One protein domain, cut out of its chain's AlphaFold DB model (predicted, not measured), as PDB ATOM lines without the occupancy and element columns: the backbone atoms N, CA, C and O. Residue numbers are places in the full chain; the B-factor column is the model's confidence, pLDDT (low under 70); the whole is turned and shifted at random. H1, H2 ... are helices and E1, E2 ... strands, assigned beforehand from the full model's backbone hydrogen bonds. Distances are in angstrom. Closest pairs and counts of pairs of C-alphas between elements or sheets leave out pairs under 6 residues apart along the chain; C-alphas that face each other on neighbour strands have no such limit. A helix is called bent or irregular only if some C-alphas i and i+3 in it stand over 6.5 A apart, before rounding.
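AT A GLANCE: This is residues 189 to 270 of the 318 residues of the protein "Acriflavin resistance protein" of Desulfocucumis palustris (UniProt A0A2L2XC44). A small body, made of a short hairpin of strands E1 and E2, the helix H1 and two long links, has one long helix, H2, sticking out of it like an arm with residues 248 to 270. H1 and H2 meet near their first residues in a wide corner, and residues 230 to 241 lead from the last residues of H1 back to that corner. The printed part has 82 residues, with two named strands followed by two named helices, E1 E2 H1 H2; the two strands form an antiparallel sheet of order E1 - E2, and the class is mostly helix. The whole is extended, with a radius of gyration of the C-alphas of 20.1 A and spans of 67 by 31 by 29 A, and the arm of H2 makes the length.

HOW THE PARTS SIT: E1, residues 192 to 194, and E2, residues 197 to 199, are antiparallel neighbours joined by a tight link, a hairpin, with 128 degrees between their N-to-C directions. The C-alphas of Met 193 and Pro 198 face each other at 4.5 A. N 199 and O 192 are within hydrogen-bond range at 2.8 A, and N 194 and O 197 at 2.9 A. E1 is apart from H1, residues 212 to 229. Both strands are apart from H2, residues 242 to 270. H1 and H2 touch, with residues 212 to 216 of H1 and 242 to 247 of H2 alone; the closest C-alphas are those of Ile 213 and Ala 243, 5.4 A apart. Their lines stand at a steep tilt of 54 degrees, opposite ways. In H1 every O i to N i+4 pair is within hydrogen-bond range; in H2, 24 of 25 are.

IN THESE COORDINATES: E1 begins at C-alpha 192, at (17.832, -11.255, 37.072), and each strand has 3 residues. H1 has 18 residues and is 25.8 A long from first to last C-alpha, starting at C-alpha 212, at (30.972, 9.130, 30.173). H2 has 29 residues and is 42.9 A long, ending at C-alpha 270, at (22.645, 48.919, 42.263). Neither helix is bent.

THE WHOLE: The two C-alphas farthest apart are those of Asp 189 and Ser 270, at 69.2 A. Residues 228 to 233, of which 228 and 229 belong to H1, stand free, as do residues 248 to 270 of H2. Without these stretches the body has 53 residues and spans 35 by 24 by 18 A. The links from E2 to H1 and from H1 to H2 are long, with 12 residues each. The printed part has no cut. Its mean pLDDT is 80.1, and residues 189 to 191, 208 to 210 and 269 to 270 are under 70.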
ATOM      1  N   ASP A 189      21.297 -20.382  37.449       57.94
ATOM      2  CA  ASP A 189      21.869 -20.193  38.794       57.94
ATOM      3  C   ASP A 189      21.681 -18.755  39.308       57.94
ATOM      4  O   ASP A 189      21.626 -18.507  40.509       57.94
ATOM      5  N   ALA A 190      21.495 -17.809  38.387       59.84
ATOM      6  CA  ALA A 190      20.961 -16.490  38.663       59.84
ATOM      7  C   ALA A 190      19.948 -16.115  37.575       59.84
ATOM      8  O   ALA A 190      20.230 -16.194  36.378       59.84
ATOM      9  N   VAL A 191      18.753 -15.703  37.989       68.81
ATOM     10  CA  VAL A 191      17.779 -15.044  37.118       68.81
ATOM     11  C   VAL A 191      17.672 -13.609  37.598       68.81
ATOM     12  O   VAL A 191      17.229 -13.360  38.718       68.81
ATOM     13  N   TYR A 192      18.076 -12.656  36.763       78.69
ATOM     14  CA  TYR A 192      17.832 -11.255  37.072       78.69
ATOM     15  C   TYR A 192      16.343 -10.979  36.899       78.69
ATOM     16  O   TYR A 192      15.774 -11.240  35.842       78.69
ATOM     17  N   MET A 193      15.703 -10.483  37.953       82.00
ATOM     18  CA  MET A 193      14.271 -10.200  37.973       82.00
ATOM     19  C   MET A 193      14.046  -8.697  38.082       82.00
ATOM     20  O   MET A 193      14.634  -8.038  38.938       82.00
ATOM     21  N   LYS A 194      13.175  -8.155  37.233       80.12
ATOM     22  CA  LYS A 194      12.701  -6.771  37.306       80.12
ATOM     23  C   LYS A 194      11.185  -6.796  37.237       80.12
ATOM     24  O   LYS A 194      10.623  -7.402  36.328       80.12
ATOM     25  N   ASP A 195      10.534  -6.205  38.235       83.69
ATOM     26  CA  ASP A 195       9.070  -6.166  38.351       83.69
ATOM     27  C   ASP A 195       8.413  -7.560  38.228       83.69
ATOM     28  O   ASP A 195       7.369  -7.735  37.600       83.69
ATOM     29  N   GLY A 196       9.067  -8.587  38.786       82.00
ATOM     30  CA  GLY A 196       8.597  -9.975  38.751       82.00
ATOM     31  C   GLY A 196       8.785 -10.703  37.414       82.00
ATOM     32  O   GLY A 196       8.279 -11.813  37.261       82.00
ATOM     33  N   ARG A 197       9.502 -10.114  36.445       84.38
ATOM     34  CA  ARG A 197       9.817 -10.740  35.151       84.38
ATOM     35  C   ARG A 197      11.323 -10.977  35.001       84.38
ATOM     36  O   ARG A 197      12.103 -10.079  35.334       84.38
ATOM     37  N   PRO A 198      11.745 -12.138  34.469       82.94
ATOM     38  CA  PRO A 198      13.149 -12.397  34.192       82.94
ATOM     39  C   PRO A 198      13.644 -11.479  33.069       82.94
ATOM     40  O   PRO A 198      12.950 -11.285  32.068       82.94
ATOM     41  N   TYR A 199      14.841 -10.924  33.218       85.25
ATOM     42  CA  TYR A 199      15.501 -10.117  32.196       85.25
ATOM     43  C   TYR A 199      16.978 -10.496  32.062       85.25
ATOM     44  O   TYR A 199      17.570 -11.119  32.941       85.25
ATOM     45  N   ILE A 200      17.577 -10.116  30.935       84.94
ATOM     46  CA  ILE A 200      19.010 -10.279  30.688       84.94
ATOM     47  C   ILE A 200      19.693  -8.956  31.018       84.94
ATOM     48  O   ILE A 200      19.341  -7.915  30.459       84.94
ATOM     49  N   MET A 201      20.663  -8.991  31.931       84.94
ATOM     50  CA  MET A 201      21.468  -7.823  32.269       84.94
ATOM     51  C   MET A 201      22.616  -7.669  31.268       84.94
ATOM     52  O   MET A 201      23.376  -8.603  31.029       84.94
ATOM     53  N   LEU A 202      22.741  -6.474  30.696       85.56
ATOM     54  CA  LEU A 202      23.865  -6.080  29.854       85.56
ATOM     55  C   LEU A 202      24.598  -4.936  30.550       85.56
ATOM     56  O   LEU A 202      23.999  -3.900  30.835       85.56
ATOM     57  N   GLU A 203      25.885  -5.129  30.824       86.81
ATOM     58  CA  GLU A 203      26.740  -4.106  31.420       86.81
ATOM     59  C   GLU A 203      27.619  -3.470  30.338       86.81
ATOM     60  O   GLU A 203      28.300  -4.165  29.583       86.81
ATOM     61  N   VAL A 204      27.621  -2.138  30.269       85.31
ATOM     62  CA  VAL A 204      28.485  -1.375  29.362       85.31
ATOM     63  C   VAL A 204      29.469  -0.571  30.198       85.31
ATOM     64  O   VAL A 204      29.080   0.338  30.929       85.31
ATOM     65  N   LYS A 205      30.757  -0.895  30.072       80.94
ATOM     66  CA  LYS A 205      31.848  -0.161  30.721       80.94
ATOM     67  C   LYS A 205      32.501   0.775  29.713       80.94
ATOM     68  O   LYS A 205      32.784   0.378  28.584       80.94
ATOM     69  N   ARG A 206      32.757   2.019  30.120       81.06
ATOM     70  CA  ARG A 206      33.557   2.950  29.312       81.06
ATOM     71  C   ARG A 206      35.013   2.485  29.249       81.06
ATOM     72  O   ARG A 206      35.511   1.880  30.198       81.06
ATOM     73  N   SER A 207      35.715   2.838  28.176       77.19
ATOM     74  CA  SER A 207      37.177   2.758  28.145       77.19
ATOM     75  C   SER A 207      37.797   3.824  29.059       77.19
ATOM     76  O   SER A 207      37.167   4.841  29.363       77.19
ATOM     77  N   SER A 208      39.042   3.611  29.492       68.19
ATOM     78  CA  SER A 208      39.749   4.505  30.426       68.19
ATOM     79  C   SER A 208      39.822   5.961  29.944       68.19
ATOM     80  O   SER A 208      39.689   6.862  30.767       68.19
ATOM     81  N   SER A 209      39.941   6.189  28.633       66.56
ATOM     82  CA  SER A 209      40.000   7.514  27.991       66.56
ATOM     83  C   SER A 209      38.661   8.030  27.440       66.56
ATOM     84  O   SER A 209      38.618   9.111  26.853       66.56
ATOM     85  N   GLY A 210      37.576   7.261  27.567       68.75
ATOM     86  CA  GLY A 210      36.268   7.622  27.016       68.75
ATOM     87  C   GLY A 210      35.470   8.553  27.932       68.75
ATOM     88  O   GLY A 210      35.399   8.322  29.141       68.75
ATOM     89  N   ASP A 211      34.815   9.560  27.348       76.62
ATOM     90  CA  ASP A 211      33.899  10.458  28.059       76.62
ATOM     91  C   ASP A 211      32.564   9.755  28.377       76.62
ATOM     92  O   ASP A 211      31.923   9.134  27.522       76.62
ATOM     93  N   VAL A 212      32.139   9.850  29.638       77.00
ATOM     94  CA  VAL A 212      30.972   9.130  30.173       77.00
ATOM     95  C   VAL A 212      29.665   9.636  29.546       77.00
ATOM     96  O   VAL A 212      28.758   8.846  29.283       77.00
ATOM     97  N   ILE A 213      29.554  10.944  29.288       79.44
ATOM     98  CA  ILE A 213      28.315  11.592  28.830       79.44
ATOM     99  C   ILE A 213      28.035  11.244  27.364       79.44
ATOM    100  O   ILE A 213      26.910  10.877  27.013       79.44
ATOM    101  N   THR A 214      29.052  11.355  26.513       82.44
ATOM    102  CA  THR A 214      28.988  11.023  25.082       82.44
ATOM    103  C   THR A 214      28.780   9.529  24.866       82.44
ATOM    104  O   THR A 214      27.935   9.147  24.055       82.44
ATOM    105  N   THR A 215      29.459   8.683  25.647       85.62
ATOM    106  CA  THR A 215      29.266   7.226  25.608       85.62
ATOM    107  C   THR A 215      27.832   6.856  25.979       85.62
ATOM    108  O   THR A 215      27.185   6.117  25.242       85.62
ATOM    109  N   ALA A 216      27.289   7.417  27.065       85.06
ATOM    110  CA  ALA A 216      25.904   7.164  27.464       85.06
ATOM    111  C   ALA A 216      24.895   7.613  26.393       85.06
ATOM    112  O   ALA A 216      23.935   6.898  26.108       85.06
ATOM    113  N   ALA A 217      25.130   8.760  25.746       86.44
ATOM    114  CA  ALA A 217      24.285   9.228  24.649       86.44
ATOM    115  C   ALA A 217      24.320   8.276  23.439       86.44
ATOM    116  O   ALA A 217      23.271   7.960  22.877       86.44
ATOM    117  N   ALA A 218      25.502   7.781  23.062       88.56
ATOM    118  CA  ALA A 218      25.652   6.817  21.973       88.56
ATOM    119  C   ALA A 218      24.979   5.471  22.298       88.56
ATOM    120  O   ALA A 218      24.282   4.907  21.455       88.56
ATOM    121  N   VAL A 219      25.128   4.980  23.533       90.56
ATOM    122  CA  VAL A 219      24.464   3.752  24.001       90.56
ATOM    123  C   VAL A 219      22.945   3.900  23.933       90.56
ATOM    124  O   VAL A 219      22.278   3.004  23.417       90.56
ATOM    125  N   GLN A 220      22.394   5.042  24.356       89.50
ATOM    126  CA  GLN A 220      20.953   5.290  24.271       89.50
ATOM    127  C   GLN A 220      20.447   5.245  22.821       89.50
ATOM    128  O   GLN A 220      19.440   4.601  22.545       89.50
ATOM    129  N   GLN A 221      21.178   5.839  21.872       91.62
ATOM    130  CA  GLN A 221      20.813   5.779  20.450       91.62
ATOM    131  C   GLN A 221      20.788   4.344  19.909       91.62
ATOM    132  O   GLN A 221      19.926   3.996  19.095       91.62
ATOM    133  N   VAL A 222      21.726   3.502  20.352       91.56
ATOM    134  CA  VAL A 222      21.768   2.083  19.981       91.56
ATOM    135  C   VAL A 222      20.580   1.335  20.582       91.56
ATOM    136  O   VAL A 222      19.930   0.583  19.857       91.56
ATOM    137  N   ILE A 223      20.246   1.581  21.852       90.81
ATOM    138  CA  ILE A 223      19.061   1.011  22.511       90.81
ATOM    139  C   ILE A 223      17.787   1.394  21.749       90.81
ATOM    140  O   ILE A 223      16.983   0.524  21.420       90.81
ATOM    141  N   ASP A 224      17.632   2.666  21.383       91.75
ATOM    142  CA  ASP A 224      16.455   3.156  20.657       91.75
ATOM    143  C   ASP A 224      16.359   2.568  19.241       91.75
ATOM    144  O   ASP A 224      15.266   2.320  18.722       91.75
ATOM    145  N   ARG A 225      17.495   2.344  18.569       91.81
ATOM    146  CA  ARG A 225      17.532   1.642  17.277       91.81
ATOM    147  C   ARG A 225      17.108   0.183  17.438       91.81
ATOM    148  O   ARG A 225      16.225  -0.267  16.715       91.81
ATOM    149  N   ILE A 226      17.684  -0.519  18.408       91.56
ATOM    150  CA  ILE A 226      17.406  -1.933  18.659       91.56
ATOM    151  C   ILE A 226      15.937  -2.142  19.054       91.56
ATOM    152  O   ILE A 226      15.270  -3.006  18.494       91.56
ATOM    153  N   ASN A 227      15.390  -1.313  19.945       90.44
ATOM    154  CA  ASN A 227      13.984  -1.402  20.348       90.44
ATOM    155  C   ASN A 227      13.023  -1.162  19.165       90.44
ATOM    156  O   ASN A 227      11.956  -1.774  19.107       90.44
ATOM    157  N   ARG A 228      13.404  -0.322  18.188       89.00
ATOM    158  CA  ARG A 228      12.638  -0.143  16.940       89.00
ATOM    159  C   ARG A 228      12.703  -1.374  16.035       89.00
ATOM    160  O   ARG A 228      11.682  -1.767  15.473       89.00
ATOM    161  N   GLU A 229      13.873  -1.993  15.907       91.81
ATOM    162  CA  GLU A 229      14.074  -3.216  15.114       91.81
ATOM    163  C   GLU A 229      13.403  -4.445  15.745       91.81
ATOM    164  O   GLU A 229      12.902  -5.312  15.030       91.81
ATOM    165  N   ALA A 230      13.323  -4.490  17.077       85.56
ATOM    166  CA  ALA A 230      12.748  -5.593  17.842       85.56
ATOM    167  C   ALA A 230      11.253  -5.829  17.566       85.56
ATOM    168  O   ALA A 230      10.750  -6.925  17.838       85.56
ATOM    169  N   ARG A 231      10.528  -4.816  17.060       79.81
ATOM    170  CA  ARG A 231       9.080  -4.863  16.763       79.81
ATOM    171  C   ARG A 231       8.238  -5.452  17.910       79.81
ATOM    172  O   ARG A 231       7.270  -6.164  17.673       79.81
ATOM    173  N   GLY A 232       8.622  -5.169  19.157       80.50
ATOM    174  CA  GLY A 232       7.925  -5.636  20.362       80.50
ATOM    175  C   GLY A 232       8.297  -7.042  20.849       80.50
ATOM    176  O   GLY A 232       7.758  -7.477  21.862       80.50
ATOM    177  N   SER A 233       9.232  -7.738  20.193       82.94
ATOM    178  CA  SER A 233       9.700  -9.065  20.635       82.94
ATOM    179  C   SER A 233      10.483  -9.004  21.951       82.94
ATOM    180  O   SER A 233      10.479  -9.953  22.727       82.94
ATOM    181  N   TYR A 234      11.163  -7.886  22.205       84.19
ATOM    182  CA  TYR A 234      11.880  -7.603  23.444       84.19
ATOM    183  C   TYR A 234      11.959  -6.088  23.663       84.19
ATOM    184  O   TYR A 234      11.811  -5.306  22.723       84.19
ATOM    185  N   ASN A 235      12.177  -5.682  24.913       85.88
ATOM    186  CA  ASN A 235      12.346  -4.286  25.299       85.88
ATOM    187  C   ASN A 235      13.620  -4.137  26.129       85.88
ATOM    188  O   ASN A 235      13.738  -4.737  27.199       85.88
ATOM    189  N   ILE A 236      14.559  -3.333  25.645       87.81
ATOM    190  CA  ILE A 236      15.778  -2.993  26.371       87.81
ATOM    191  C   ILE A 236      15.520  -1.705  27.150       87.81
ATOM    192  O   ILE A 236      15.218  -0.665  26.564       87.81
ATOM    193  N   SER A 237      15.662  -1.770  28.475       86.88
ATOM    194  CA  SER A 237      15.558  -0.612  29.367       86.88
ATOM    195  C   SER A 237      16.848  -0.433  30.156       86.88
ATOM    196  O   SER A 237      17.375  -1.411  30.687       86.88
ATOM    197  N   VAL A 238      17.310   0.806  30.297       87.38
ATOM    198  CA  VAL A 238      18.436   1.132  31.178       87.38
ATOM    199  C   VAL A 238      17.978   1.003  32.634       87.38
ATOM    200  O   VAL A 238      16.966   1.583  33.025       87.38
ATOM    201  N   VAL A 239      18.691   0.200  33.426       84.44
ATOM    202  CA  VAL A 239      18.413   0.011  34.864       84.44
ATOM    203  C   VAL A 239      19.252   0.968  35.712       84.44
ATOM    204  O   VAL A 239      18.765   1.491  36.709       84.44
ATOM    205  N   GLN A 240      20.493   1.233  35.297       80.56
ATOM    206  CA  GLN A 240      21.429   2.098  36.006       80.56
ATOM    207  C   GLN A 240      22.204   2.954  34.994       80.56
ATOM    208  O   GLN A 240      22.744   2.422  34.027       80.56
ATOM    209  N   ASP A 241      22.246   4.273  35.207       80.75
ATOM    210  CA  ASP A 241      22.957   5.231  34.347       80.75
ATOM    211  C   ASP A 241      23.873   6.128  35.188       80.75
ATOM    212  O   ASP A 241      23.413   7.052  35.866       80.75
ATOM    213  N   GLY A 242      25.182   5.884  35.109       72.12
ATOM    214  CA  GLY A 242      26.190   6.700  35.787       72.12
ATOM    215  C   GLY A 242      26.342   8.117  35.215       72.12
ATOM    216  O   GLY A 242      26.783   9.015  35.932       72.12
ATOM    217  N   ALA A 243      25.952   8.364  33.959       74.81
ATOM    218  CA  ALA A 243      26.052   9.681  33.326       74.81
ATOM    219  C   ALA A 243      24.964  10.651  33.809       74.81
ATOM    220  O   ALA A 243      25.189  11.865  33.830       74.81
ATOM    221  N   SER A 244      23.795  10.135  34.205       73.44
ATOM    222  CA  SER A 244      22.685  10.942  34.730       73.44
ATOM    223  C   SER A 244      23.110  11.779  35.945       73.44
ATOM    224  O   SER A 244      22.861  12.986  35.987       73.44
ATOM    225  N   PHE A 245      23.861  11.181  36.875       70.62
ATOM    226  CA  PHE A 245      24.408  11.863  38.048       70.62
ATOM    227  C   PHE A 245      25.344  13.017  37.657       70.62
ATOM    228  O   PHE A 245      25.217  14.127  38.175       70.62
ATOM    229  N   ILE A 246      26.223  12.788  36.671       70.44
ATOM    230  CA  ILE A 246      27.152  13.803  36.150       70.44
ATOM    231  C   ILE A 246      26.377  14.964  35.519       70.44
ATOM    232  O   ILE A 246      26.668  16.129  35.791       70.44
ATOM    233  N   LYS A 247      25.358  14.664  34.703       70.56
ATOM    234  CA  LYS A 247      24.519  15.690  34.069       70.56
ATOM    235  C   LYS A 247      23.831  16.572  35.109       70.56
ATOM    236  O   LYS A 247      23.863  17.795  34.972       70.56
ATOM    237  N   HIS A 248      23.251  15.978  36.153       74.81
ATOM    238  CA  HIS A 248      22.582  16.735  37.212       74.81
ATOM    239  C   HIS A 248      23.558  17.591  38.026       74.81
ATOM    240  O   HIS A 248      23.282  18.772  38.242       74.81
ATOM    241  N   ALA A 249      24.720  17.050  38.406       72.62
ATOM    242  CA  ALA A 249      25.746  17.797  39.135       72.62
ATOM    243  C   ALA A 249      26.240  19.020  38.343       72.62
ATOM    244  O   ALA A 249      26.330  20.125  38.880       72.62
ATOM    245  N   VAL A 250      26.485  18.851  37.042       74.06
ATOM    246  CA  VAL A 250      26.956  19.945  36.186       74.06
ATOM    247  C   VAL A 250      25.872  20.986  35.935       74.06
ATOM    248  O   VAL A 250      26.172  22.180  35.923       74.06
ATOM    249  N   ASN A 251      24.624  20.567  35.726       72.00
ATOM    250  CA  ASN A 251      23.535  21.512  35.491       72.00
ATOM    251  C   ASN A 251      23.269  22.372  36.734       72.00
ATOM    252  O   ASN A 251      23.058  23.578  36.614       72.00
ATOM    253  N   ASN A 252      23.358  21.774  37.924       75.50
ATOM    254  CA  ASN A 252      23.263  22.504  39.186       75.50
ATOM    255  C   ASN A 252      24.413  23.507  39.337       75.50
ATOM    256  O   ASN A 252      24.150  24.688  39.543       75.50
ATOM    257  N   LEU A 253      25.662  23.082  39.111       78.94
ATOM    258  CA  LEU A 253      26.820  23.982  39.164       78.94
ATOM    259  C   LEU A 253      26.685  25.140  38.165       78.94
ATOM    260  O   LEU A 253      26.937  26.295  38.501       78.94
ATOM    261  N   SER A 254      26.257  24.835  36.938       76.88
ATOM    262  CA  SER A 254      26.062  25.829  35.876       76.88
ATOM    263  C   SER A 254      24.990  26.852  36.263       76.88
ATOM    264  O   SER A 254      25.167  28.047  36.028       76.88
ATOM    265  N   ARG A 255      23.897  26.404  36.901       71.62
ATOM    266  CA  ARG A 255      22.843  27.279  37.433       71.62
ATOM    267  C   ARG A 255      23.360  28.158  38.569       71.62
ATOM    268  O   ARG A 255      23.079  29.352  38.572       71.62
ATOM    269  N   ASP A 256      24.129  27.600  39.494       78.38
ATOM    270  CA  ASP A 256      24.653  28.334  40.649       78.38
ATOM    271  C   ASP A 256      25.678  29.396  40.223       78.38
ATOM    272  O   ASP A 256      25.628  30.534  40.696       78.38
ATOM    273  N   VAL A 257      26.537  29.078  39.249       78.38
ATOM    274  CA  VAL A 257      27.448  30.049  38.618       78.38
ATOM    275  C   VAL A 257      26.664  31.157  37.913       78.38
ATOM    276  O   VAL A 257      27.007  32.332  38.058       78.38
ATOM    277  N   ALA A 258      25.596  30.820  37.185       76.25
ATOM    278  CA  ALA A 258      24.750  31.815  36.528       76.25
ATOM    279  C   ALA A 258      24.063  32.743  37.544       76.25
ATOM    280  O   ALA A 258      24.093  33.961  37.372       76.25
ATOM    281  N   ILE A 259      23.506  32.193  38.627       80.00
ATOM    282  CA  ILE A 259      22.889  32.972  39.710       80.00
ATOM    283  C   ILE A 259      23.926  33.890  40.368       80.00
ATOM    284  O   ILE A 259      23.660  35.080  40.541       80.00
ATOM    285  N   GLY A 260      25.121  33.379  40.677       80.44
ATOM    286  CA  GLY A 260      26.217  34.176  41.237       80.44
ATOM    287  C   GLY A 260      26.669  35.302  40.303       80.44
ATOM    288  O   GLY A 260      26.876  36.433  40.746       80.44
ATOM    289  N   GLY A 261      26.757  35.027  38.999       82.06
ATOM    290  CA  GLY A 261      27.068  36.026  37.976       82.06
ATOM    291  C   GLY A 261      26.004  37.122  37.879       82.06
ATOM    292  O   GLY A 261      26.340  38.306  37.880       82.06
ATOM    293  N   VAL A 262      24.722  36.745  37.863       82.62
ATOM    294  CA  VAL A 262      23.598  37.696  37.860       82.62
ATOM    295  C   VAL A 262      23.604  38.544  39.130       82.62
ATOM    296  O   VAL A 262      23.521  39.766  39.035       82.62
ATOM    297  N   LEU A 263      23.779  37.937  40.307       81.62
ATOM    298  CA  LEU A 263      23.896  38.662  41.575       81.62
ATOM    299  C   LEU A 263      25.059  39.658  41.556       81.62
ATOM    300  O   LEU A 263      24.885  40.801  41.969       81.62
ATOM    301  N   ALA A 264      26.220  39.277  41.022       78.81
ATOM    302  CA  ALA A 264      27.364  40.177  40.905       78.81
ATOM    303  C   ALA A 264      27.087  41.371  39.973       78.81
ATOM    304  O   ALA A 264      27.546  42.483  40.244       78.81
ATOM    305  N   ILE A 265      26.335  41.163  38.887       80.06
ATOM    306  CA  ILE A 265      25.902  42.240  37.984       80.06
ATOM    307  C   ILE A 265      24.894  43.150  38.686       80.06
ATOM    308  O   ILE A 265      25.043  44.367  38.620       80.06
ATOM    309  N   VAL A 266      23.909  42.579  39.384       80.88
ATOM    310  CA  VAL A 266      22.877  43.334  40.107       80.88
ATOM    311  C   VAL A 266      23.501  44.179  41.213       80.88
ATOM    312  O   VAL A 266      23.260  45.379  41.240       80.88
ATOM    313  N   ILE A 267      24.366  43.601  42.053       79.81
ATOM    314  CA  ILE A 267      25.067  44.319  43.132       79.81
ATOM    315  C   ILE A 267      25.921  45.458  42.561       79.81
ATOM    316  O   ILE A 267      25.936  46.562  43.106       79.81
ATOM    317  N   ARG A 268      26.607  45.212  41.436       73.00
ATOM    318  CA  ARG A 268      27.393  46.246  40.752       73.00
ATOM    319  C   ARG A 268      26.505  47.341  40.155       73.00
ATOM    320  O   ARG A 268      26.869  48.505  40.242       73.00
ATOM    321  N   GLY A 269      25.359  46.983  39.580       65.44
ATOM    322  CA  GLY A 269      24.408  47.920  38.978       65.44
ATOM    323  C   GLY A 269      23.632  48.754  40.000       65.44
ATOM    324  O   GLY A 269      23.362  49.922  39.747       65.44
ATOM    325  N   SER A 270      23.322  48.199  41.175       61.66
ATOM    326  CA  SER A 270      22.645  48.919  42.263       61.66
ATOM    327  C   SER A 270      23.584  49.816  43.079       61.66
ATOM    328  O   SER A 270      23.113  50.678  43.813       61.66
TER     329      SER A 270